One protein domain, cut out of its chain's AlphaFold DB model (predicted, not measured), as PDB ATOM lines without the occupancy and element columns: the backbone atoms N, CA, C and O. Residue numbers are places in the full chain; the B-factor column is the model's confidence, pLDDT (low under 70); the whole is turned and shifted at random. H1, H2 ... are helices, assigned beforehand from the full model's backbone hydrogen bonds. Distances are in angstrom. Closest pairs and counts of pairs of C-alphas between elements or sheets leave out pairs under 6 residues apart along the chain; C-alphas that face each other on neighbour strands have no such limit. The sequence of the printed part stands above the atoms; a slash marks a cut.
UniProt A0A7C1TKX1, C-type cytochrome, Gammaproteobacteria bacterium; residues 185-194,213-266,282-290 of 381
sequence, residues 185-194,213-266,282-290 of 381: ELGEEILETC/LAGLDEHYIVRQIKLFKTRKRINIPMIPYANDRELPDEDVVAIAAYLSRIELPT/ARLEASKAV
ATOM      1  N   GLU A 185      54.600  21.805   0.373       97.06
ATOM      2  CA  GLU A 185      55.579  22.185   1.399       97.06
ATOM      3  C   GLU A 185      54.880  22.319   2.755       97.06
ATOM      4  O   GLU A 185      55.293  21.693   3.728       97.06
ATOM      5  N   LEU A 186      53.727  22.997   2.786       97.31
ATOM      6  CA  LEU A 186      52.858  23.024   3.963       97.31
ATOM      7  C   LEU A 186      52.390  21.615   4.355       97.31
ATOM      8  O   LEU A 186      52.358  21.261   5.533       97.31
ATOM      9  N   GLY A 187      52.027  20.785   3.373       97.19
ATOM     10  CA  GLY A 187      51.644  19.396   3.620       97.19
ATOM     11  C   GLY A 187      52.762  18.567   4.268       97.19
ATOM     12  O   GLY A 187      52.478  17.734   5.128       97.19
ATOM     13  N   GLU A 188      54.017  18.803   3.891       96.75
ATOM     14  CA  GLU A 188      55.189  18.178   4.506       96.75
ATOM     15  C   GLU A 188      55.428  18.689   5.934       96.75
ATOM     16  O   GLU A 188      55.580  17.874   6.843       96.75
ATOM     17  N   GLU A 189      55.347  20.002   6.165       96.62
ATOM     18  CA  GLU A 189      55.470  20.607   7.501       96.62
ATOM     19  C   GLU A 189      54.407  20.059   8.474       96.62
ATOM     20  O   GLU A 189      54.709  19.642   9.595       96.62
ATOM     21  N   ILE A 190      53.148  19.955   8.032       97.00
ATOM     22  CA  ILE A 190      52.060  19.379   8.840       97.00
ATOM     23  C   ILE A 190      52.335  17.903   9.176       97.00
ATOM     24  O   ILE A 190      51.972  17.429  10.266       97.00
ATOM     25  N   LEU A 191      52.971  17.149   8.267       96.50
ATOM     26  CA  LEU A 191      53.300  15.745   8.516       96.50
ATOM     27  C   LEU A 191      54.239  15.596   9.716       96.50
ATOM     28  O   LEU A 191      54.085  14.617  10.442       96.50
ATOM     29  N   GLU A 192      55.130  16.550   9.997       94.25
ATOM     30  CA  GLU A 192      56.042  16.482  11.150       94.25
ATOM     31  C   GLU A 192      55.286  16.310  12.478       94.25
ATOM     32  O   GLU A 192      55.665  15.504  13.332       94.25
ATOM     33  N   THR A 193      54.139  16.983  12.623       93.31
ATOM     34  CA  THR A 193      53.270  16.845  13.806       93.31
ATOM     35  C   THR A 193      52.591  15.472  13.856       93.31
ATOM     36  O   THR A 193      52.349  14.908  14.926       93.31
ATOM     37  N   CYS A 194      52.295  14.897  12.692       95.44
ATOM     38  CA  CYS A 194      51.631  13.604  12.555       95.44
ATOM     39  C   CYS A 194      52.613  12.419  12.682       95.44
ATOM     40  O   CYS A 194      52.210  11.317  13.079       95.44
ATOM     41  N   LEU A 213      49.073   6.000   6.325       96.88
ATOM     42  CA  LEU A 213      48.409   7.080   5.598       96.88
ATOM     43  C   LEU A 213      49.028   7.319   4.210       96.88
ATOM     44  O   LEU A 213      48.326   7.763   3.307       96.88
ATOM     45  N   ALA A 214      50.314   6.994   4.040       95.94
ATOM     46  CA  ALA A 214      51.062   7.155   2.795       95.94
ATOM     47  C   ALA A 214      50.373   6.471   1.606       95.94
ATOM     48  O   ALA A 214      50.084   5.270   1.661       95.94
ATOM     49  N   GLY A 215      50.144   7.208   0.525       94.62
ATOM     50  CA  GLY A 215      49.528   6.701  -0.700       94.62
ATOM     51  C   GLY A 215      48.025   6.422  -0.592       94.62
ATOM     52  O   GLY A 215      47.443   5.860  -1.520       94.62
ATOM     53  N   LEU A 216      47.370   6.784   0.521       96.38
ATOM     54  CA  LEU A 216      45.907   6.826   0.551       96.38
ATOM     55  C   LEU A 216      45.409   7.986  -0.312       96.38
ATOM     56  O   LEU A 216      46.000   9.059  -0.333       96.38
ATOM     57  N   ASP A 217      44.280   7.781  -0.984       95.88
ATOM     58  CA  ASP A 217      43.661   8.809  -1.815       95.88
ATOM     59  C   ASP A 217      43.309  10.080  -1.013       95.88
ATOM     60  O   ASP A 217      42.775  10.003   0.100       95.88
ATOM     61  N   GLU A 218      43.563  11.251  -1.601       96.31
ATOM     62  CA  GLU A 218      43.366  12.544  -0.937       96.31
ATOM     63  C   GLU A 218      41.905  12.766  -0.507       96.31
ATOM     64  O   GLU A 218      41.645  13.238   0.604       96.31
ATOM     65  N   HIS A 219      40.925  12.338  -1.314       96.00
ATOM     66  CA  HIS A 219      39.508  12.493  -0.983       96.00
ATOM     67  C   HIS A 219      39.136  11.612   0.205       96.00
ATOM     68  O   HIS A 219      38.354  12.022   1.073       96.00
ATOM     69  N   TYR A 220      39.713  10.410   0.278       96.56
ATOM     70  CA  TYR A 220      39.545   9.543   1.434       96.56
ATOM     71  C   TYR A 220      40.123  10.179   2.703       96.56
ATOM     72  O   TYR A 220      39.421  10.217   3.720       96.56
ATOM     73  N   ILE A 221      41.354  10.700   2.651       97.50
ATOM     74  CA  ILE A 221      42.018  11.336   3.801       97.50
ATOM     75  C   ILE A 221      41.184  12.519   4.306       97.50
ATOM     76  O   ILE A 221      40.792  12.531   5.479       97.50
ATOM     77  N   VAL A 222      40.808  13.448   3.420       97.50
ATOM     78  CA  VAL A 222      39.967  14.605   3.767       97.50
ATOM     79  C   VAL A 222      38.646  14.160   4.387       97.50
ATOM     80  O   VAL A 222      38.228  14.687   5.423       97.50
ATOM     81  N   ARG A 223      37.989  13.142   3.814       95.81
ATOM     82  CA  ARG A 223      36.752  12.594   4.383       95.81
ATOM     83  C   ARG A 223      36.970  12.042   5.791       95.81
ATOM     84  O   ARG A 223      36.145  12.304   6.666       95.81
ATOM     85  N   GLN A 224      38.040  11.283   6.036       96.19
ATOM     86  CA  GLN A 224      38.299  10.728   7.368       96.19
ATOM     87  C   GLN A 224      38.570  11.829   8.398       96.19
ATOM     88  O   GLN A 224      38.002  11.769   9.490       96.19
ATOM     89  N   ILE A 225      39.356  12.850   8.047       97.06
ATOM     90  CA  ILE A 225      39.629  13.987   8.935       97.06
ATOM     91  C   ILE A 225      38.336  14.736   9.266       97.06
ATOM     92  O   ILE A 225      38.051  14.974  10.438       97.06
ATOM     93  N   LYS A 226      37.475  15.002   8.276       95.69
ATOM     94  CA  LYS A 226      36.156  15.616   8.512       95.69
ATOM     95  C   LYS A 226      35.268  14.776   9.437       95.69
ATOM     96  O   LYS A 226      34.560  15.322  10.289       95.69
ATOM     97  N   LEU A 227      35.308  13.447   9.325       94.81
ATOM     98  CA  LEU A 227      34.579  12.561  10.241       94.81
ATOM     99  C   LEU A 227      35.129  12.615  11.676       94.81
ATOM    100  O   LEU A 227      34.339  12.518  12.617       94.81
ATOM    101  N   PHE A 228      36.442  12.792  11.851       95.88
ATOM    102  CA  PHE A 228      37.049  13.013  13.166       95.88
ATOM    103  C   PHE A 228      36.680  14.388  13.738       95.88
ATOM    104  O   PHE A 228      36.196  14.448  14.868       95.88
ATOM    105  N   LYS A 229      36.793  15.466  12.946       95.81
ATOM    106  CA  LYS A 229      36.390  16.833  13.331       95.81
ATOM    107  C   LYS A 229      34.952  16.874  13.847       95.81
ATOM    108  O   LYS A 229      34.681  17.343  14.949       95.81
ATOM    109  N   THR A 230      34.036  16.274  13.084       94.50
ATOM    110  CA  THR A 230      32.597  16.231  13.401       94.50
ATOM    111  C   THR A 230      32.206  15.181  14.442       94.50
ATOM    112  O   THR A 230      31.027  15.063  14.770       94.50
ATOM    113  N   ARG A 231      33.157  14.383  14.945       93.12
ATOM    114  CA  ARG A 231      32.927  13.279  15.898       93.12
ATOM    115  C   ARG A 231      31.973  12.186  15.416       93.12
ATOM    116  O   ARG A 231      31.627  11.301  16.192       93.12
ATOM    117  N   LYS A 232      31.631  12.167  14.124       91.44
ATOM    118  CA  LYS A 232      30.931  11.041  13.486       91.44
ATOM    119  C   LYS A 232      31.791   9.778  13.478       91.44
ATOM    120  O   LYS A 232      31.265   8.672  13.503       91.44
ATOM    121  N   ARG A 233      33.117   9.937  13.462       91.75
ATOM    122  CA  ARG A 233      34.085   8.877  13.744       91.75
ATOM    123  C   ARG A 233      34.829   9.245  15.023       91.75
ATOM    124  O   ARG A 233      35.649  10.154  15.017       91.75
ATOM    125  N   ILE A 234      34.554   8.545  16.119       90.44
ATOM    126  CA  ILE A 234      35.220   8.812  17.401       90.44
ATOM    127  C   ILE A 234      36.568   8.081  17.435       90.44
ATOM    128  O   ILE A 234      36.633   6.855  17.344       90.44
ATOM    129  N   ASN A 235      37.652   8.838  17.592       91.31
ATOM    130  CA  ASN A 235      38.995   8.320  17.833       91.31
ATOM    131  C   ASN A 235      39.713   9.264  18.799       91.31
ATOM    132  O   ASN A 235      40.036  10.385  18.422       91.31
ATOM    133  N   ILE A 236      39.909   8.820  20.044       92.50
ATOM    134  CA  ILE A 236      40.425   9.666  21.128       92.50
ATOM    135  C   ILE A 236      41.810  10.252  20.796       92.50
ATOM    136  O   ILE A 236      41.943  11.468  20.918       92.50
ATOM    137  N   PRO A 237      42.797   9.467  20.312       93.12
ATOM    138  CA  PRO A 237      44.094  10.011  19.904       93.12
ATOM    139  C   PRO A 237      44.032  11.126  18.853       93.12
ATOM    140  O   PRO A 237      44.821  12.057  18.921       93.12
ATOM    141  N   MET A 238      43.085  11.070  17.911       94.62
ATOM    142  CA  MET A 238      42.962  12.081  16.852       94.62
ATOM    143  C   MET A 238      42.220  13.352  17.284       94.62
ATOM    144  O   MET A 238      42.275  14.345  16.569       94.62
ATOM    145  N   ILE A 239      41.518  13.357  18.423       92.38
ATOM    146  CA  ILE A 239      40.700  14.501  18.870       92.38
ATOM    147  C   ILE A 239      41.487  15.825  18.943       92.38
ATOM    148  O   ILE A 239      40.957  16.827  18.453       92.38
ATOM    149  N   PRO A 240      42.699  15.871  19.533       93.69
ATOM    150  CA  PRO A 240      43.466  17.110  19.630       93.69
ATOM    151  C   PRO A 240      43.956  17.617  18.273       93.69
ATOM    152  O   PRO A 240      44.112  18.815  18.123       93.69
ATOM    153  N   TYR A 241      44.135  16.733  17.290       94.31
ATOM    154  CA  TYR A 241      44.704  17.070  15.980       94.31
ATOM    155  C   TYR A 241      43.640  17.294  14.896       94.31
ATOM    156  O   TYR A 241      43.880  17.960  13.901       94.31
ATOM    157  N   ALA A 242      42.435  16.749  15.073       94.62
ATOM    158  CA  ALA A 242      41.336  16.863  14.120       94.62
ATOM    159  C   ALA A 242      40.306  17.896  14.596       94.62
ATOM    160  O   ALA A 242      39.177  17.553  14.956       94.62
ATOM    161  N   ASN A 243      40.693  19.169  14.612       94.69
ATOM    162  CA  ASN A 243      39.795  20.296  14.862       94.69
ATOM    163  C   ASN A 243      40.222  21.509  14.023       94.69
ATOM    164  O   ASN A 243      41.347  21.552  13.545       94.69
ATOM    165  N   ASP A 244      39.334  22.485  13.848       94.81
ATOM    166  CA  ASP A 244      39.574  23.604  12.922       94.81
ATOM    167  C   ASP A 244      40.661  24.581  13.380       94.81
ATOM    168  O   ASP A 244      41.150  25.357  12.569       94.81
ATOM    169  N   ARG A 245      41.038  24.558  14.664       94.56
ATOM    170  CA  ARG A 245      42.126  25.389  15.190       94.56
ATOM    171  C   ARG A 245      43.494  24.787  14.877       94.56
ATOM    172  O   ARG A 245      44.401  25.533  14.549       94.56
ATOM    173  N   GLU A 246      43.633  23.475  15.041       94.25
ATOM    174  CA  GLU A 246      44.914  22.776  14.861       94.25
ATOM    175  C   GLU A 246      45.111  22.272  13.423       94.25
ATOM    176  O   GLU A 246      46.234  22.018  13.015       94.25
ATOM    177  N   LEU A 247      44.025  22.096  12.663       96.50
ATOM    178  CA  LEU A 247      44.065  21.625  11.282       96.50
ATOM    179  C   LEU A 247      42.887  22.222  10.483       96.50
ATOM    180  O   LEU A 247      41.865  21.542  10.306       96.50
ATOM    181  N   PRO A 248      42.955  23.499  10.057       96.50
ATOM    182  CA  PRO A 248      41.942  24.147   9.219       96.50
ATOM    183  C   PRO A 248      41.749  23.433   7.870       96.50
ATOM    184  O   PRO A 248      42.475  22.509   7.512       96.50
ATOM    185  N   ASP A 249      40.690  23.780   7.139       95.56
ATOM    186  CA  ASP A 249      40.296  23.022   5.944       95.56
ATOM    187  C   ASP A 249      41.312  23.125   4.793       95.56
ATOM    188  O   ASP A 249      41.483  22.138   4.073       95.56
ATOM    189  N   GLU A 250      42.015  24.253   4.643       95.00
ATOM    190  CA  GLU A 250      43.154  24.375   3.723       95.00
ATOM    191  C   GLU A 250      44.287  23.390   4.060       95.00
ATOM    192  O   GLU A 250      44.738  22.650   3.183       95.00
ATOM    193  N   ASP A 251      44.653  23.281   5.336       97.50
ATOM    194  CA  ASP A 251      45.706  22.389   5.827       97.50
ATOM    195  C   ASP A 251      45.323  20.923   5.631       97.50
ATOM    196  O   ASP A 251      46.151  20.101   5.241       97.50
ATOM    197  N   VAL A 252      44.041  20.588   5.825       98.00
ATOM    198  CA  VAL A 252      43.499  19.253   5.525       98.00
ATOM    199  C   VAL A 252      43.704  18.889   4.053       98.00
ATOM    200  O   VAL A 252      44.005  17.732   3.753       98.00
ATOM    201  N   VAL A 253      43.525  19.840   3.133       97.81
ATOM    202  CA  VAL A 253      43.768  19.613   1.702       97.81
ATOM    203  C   VAL A 253      45.264  19.464   1.427       97.81
ATOM    204  O   VAL A 253      45.635  18.525   0.726       97.81
ATOM    205  N   ALA A 254      46.113  20.312   2.015       98.00
ATOM    206  CA  ALA A 254      47.568  20.255   1.861       98.00
ATOM    207  C   ALA A 254      48.151  18.904   2.314       98.00
ATOM    208  O   ALA A 254      48.784  18.200   1.522       98.00
ATOM    209  N   ILE A 255      47.853  18.465   3.544       97.88
ATOM    210  CA  ILE A 255      48.356  17.187   4.075       97.88
ATOM    211  C   ILE A 255      47.802  15.978   3.311       97.88
ATOM    212  O   ILE A 255      48.523  15.009   3.076       97.88
ATOM    213  N   ALA A 256      46.533  16.011   2.889       98.06
ATOM    214  CA  ALA A 256      45.941  14.929   2.102       98.06
ATOM    215  C   ALA A 256      46.591  14.817   0.717       98.06
ATOM    216  O   ALA A 256      46.918  13.714   0.269       98.06
ATOM    217  N   ALA A 257      46.816  15.958   0.066       97.56
ATOM    218  CA  ALA A 257      47.508  16.041  -1.207       97.56
ATOM    219  C   ALA A 257      48.955  15.531  -1.085       97.56
ATOM    220  O   ALA A 257      49.384  14.744  -1.932       97.56
ATOM    221  N   TYR A 258      49.679  15.914  -0.032       97.81
ATOM    222  CA  TYR A 258      51.042  15.448   0.222       97.81
ATOM    223  C   TYR A 258      51.097  13.935   0.483       97.81
ATOM    224  O   TYR A 258      51.723  13.201  -0.282       97.81
ATOM    225  N   LEU A 259      50.353  13.435   1.478       97.56
ATOM    226  CA  LEU A 259      50.318  12.012   1.843       97.56
ATOM    227  C   LEU A 259      49.929  11.100   0.674       97.56
ATOM    228  O   LEU A 259      50.490  10.011   0.544       97.56
ATOM    229  N   SER A 260      48.993  11.525  -0.181       96.31
ATOM    230  CA  SER A 260      48.541  10.723  -1.329       96.31
ATOM    231  C   SER A 260      49.616  10.505  -2.397       96.31
ATOM    232  O   SER A 260      49.536   9.533  -3.146       96.31
ATOM    233  N   ARG A 261      50.634  11.374  -2.445       95.31
ATOM    234  CA  ARG A 261      51.770  11.291  -3.376       95.31
ATOM    235  C   ARG A 261      52.952  10.501  -2.815       95.31
ATOM    236  O   ARG A 261      53.896  10.235  -3.553       95.31
ATOM    237  N   ILE A 262      52.921  10.121  -1.534       94.06
ATOM    238  CA  ILE A 262      53.996   9.332  -0.931       94.06
ATOM    239  C   ILE A 262      53.915   7.887  -1.428       94.06
ATOM    240  O   ILE A 262      53.005   7.131  -1.074       94.06
ATOM    241  N   GLU A 263      54.926   7.483  -2.192       91.25
ATOM    242  CA  GLU A 263      55.152   6.096  -2.586       91.25
ATOM    243  C   GLU A 263      56.165   5.443  -1.641       91.25
ATOM    244  O   GLU A 263      57.313   5.872  -1.529       91.25
ATOM    245  N   LEU A 264      55.732   4.394  -0.938       89.31
ATOM    246  CA  LEU A 264      56.620   3.602  -0.091       89.31
ATOM    247  C   LEU A 264      57.203   2.441  -0.908       89.31
ATOM    248  O   LEU A 264      56.424   1.673  -1.481       89.31
ATOM    249  N   PRO A 265      58.534   2.263  -0.942       87.88
ATOM    250  CA  PRO A 265      59.138   1.108  -1.592       87.88
ATOM    251  C   PRO A 265      58.698  -0.188  -0.898       87.88
ATOM    252  O   PRO A 265      58.667  -0.257   0.327       87.88
ATOM    253  N   THR A 266      58.378  -1.229  -1.669       85.62
ATOM    254  CA  THR A 266      57.974  -2.551  -1.137       85.62
ATOM    255  C   THR A 266      59.169  -3.463  -0.872       85.62
ATOM    256  O   THR A 266      59.091  -4.420  -0.109       85.62
ATOM    257  N   ALA A 282      72.312   5.817   5.251       85.44
ATOM    258  CA  ALA A 282      71.371   5.894   4.136       85.44
ATOM    259  C   ALA A 282      70.634   4.561   3.929       85.44
ATOM    260  O   ALA A 282      69.421   4.526   3.700       85.44
ATOM    261  N   ARG A 283      71.331   3.426   4.090       86.06
ATOM    262  CA  ARG A 283      70.703   2.100   4.021       86.06
ATOM    263  C   ARG A 283      69.696   1.861   5.148       86.06
ATOM    264  O   ARG A 283      68.623   1.306   4.898       86.06
ATOM    265  N   LEU A 284      70.031   2.248   6.378       84.88
ATOM    266  CA  LEU A 284      69.119   2.147   7.518       84.88
ATOM    267  C   LEU A 284      67.882   3.029   7.304       84.88
ATOM    268  O   LEU A 284      66.763   2.571   7.527       84.88
ATOM    269  N   GLU A 285      68.056   4.260   6.837       83.12
ATOM    270  CA  GLU A 285      66.956   5.182   6.541       83.12
ATOM    271  C   GLU A 285      66.049   4.662   5.423       83.12
ATOM    272  O   GLU A 285      64.824   4.695   5.561       83.12
ATOM    273  N   ALA A 286      66.629   4.085   4.367       83.06
ATOM    274  CA  ALA A 286      65.876   3.390   3.329       83.06
ATOM    275  C   ALA A 286      65.086   2.201   3.904       83.06
ATOM    276  O   ALA A 286      63.925   2.006   3.556       83.06
ATOM    277  N   SER A 287      65.665   1.429   4.834       83.06
ATOM    278  CA  SER A 287      64.976   0.295   5.477       83.06
ATOM    279  C   SER A 287      63.771   0.713   6.315       83.06
ATOM    280  O   SER A 287      62.772   0.002   6.340       83.06
ATOM    281  N   LYS A 288      63.827   1.897   6.936       78.44
ATOM    282  CA  LYS A 288      62.698   2.481   7.673       78.44
ATOM    283  C   LYS A 288      61.595   2.998   6.744       78.44
ATOM    284  O   LYS A 288      60.462   3.167   7.188       78.44
ATOM    285  N   ALA A 289      61.936   3.286   5.486       79.00
ATOM    286  CA  ALA A 289      61.009   3.751   4.458       79.00
ATOM    287  C   ALA A 289      60.222   2.612   3.807       79.00
ATOM    288  O   ALA A 289      59.165   2.855   3.228       79.00
ATOM    289  N   VAL A 290      60.761   1.391   3.852       85.12
ATOM    290  CA  VAL A 290      60.152   0.251   3.178       85.12
ATOM    291  C   VAL A 290      58.870  -0.158   3.876       85.12
ATOM    292  O   VAL A 290      58.806  -0.300   5.098       85.12
TER     293      VAL A 290
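Overview. This is residues 185 to 194, 213 to 266 and 282 to 290 of the 381 residues of the protein "C-type cytochrome" of Gammaproteobacteria bacterium (UniProt A0A7C1TKX1). H3 forms the core, with H1 crossing it and H2 folded against it as a helical hairpin. The loop of residues 230 to 248 lies towards one end of the long axis, and short H4 sits away at the other. The 73 printed residues, all helix in class, hold H1, H2, H3 and H4 in that order. The whole is only just compact, close to loose, with a radius of gyration of the C-alphas of 13.4 A, spanning 41 by 24 by 20 A.

Arrangement. H3, residues 249 to 261, touches H1, residues 185 to 194, about perpendicular at 90 degrees; their closest C-alphas, Gly 187 and Ile 255, are 4.0 A apart. H3 and H2, residues 218 to 229, touch as a hairpin, opposite ways at a steep tilt of 43 degrees; their closest C-alphas, Glu 218 and Ala 256, are 4.6 A apart. H4, residues 282 to 289, is apart from H1, H2 and H3. Every O i to N i+4 pair is within hydrogen-bond range in H2 and H4, 4 of 6 in H1 and 8 of 9 in H3.

Along the chain. H3 measures 18.9 A, H2 16.5 A, H1 14.6 A and H4 10.6 A. C-alpha 185 is at (55.579, 22.185, 1.399), C-alpha 289 at (61.009, 3.751, 4.458).

Size, cuts and confidence. C-alphas 194 and 213 are 10.1 A apart across one cut, 266 and 282 16.7 A across another. The link from H2 to H3 is long. No printed residue is under 70 in pLDDT.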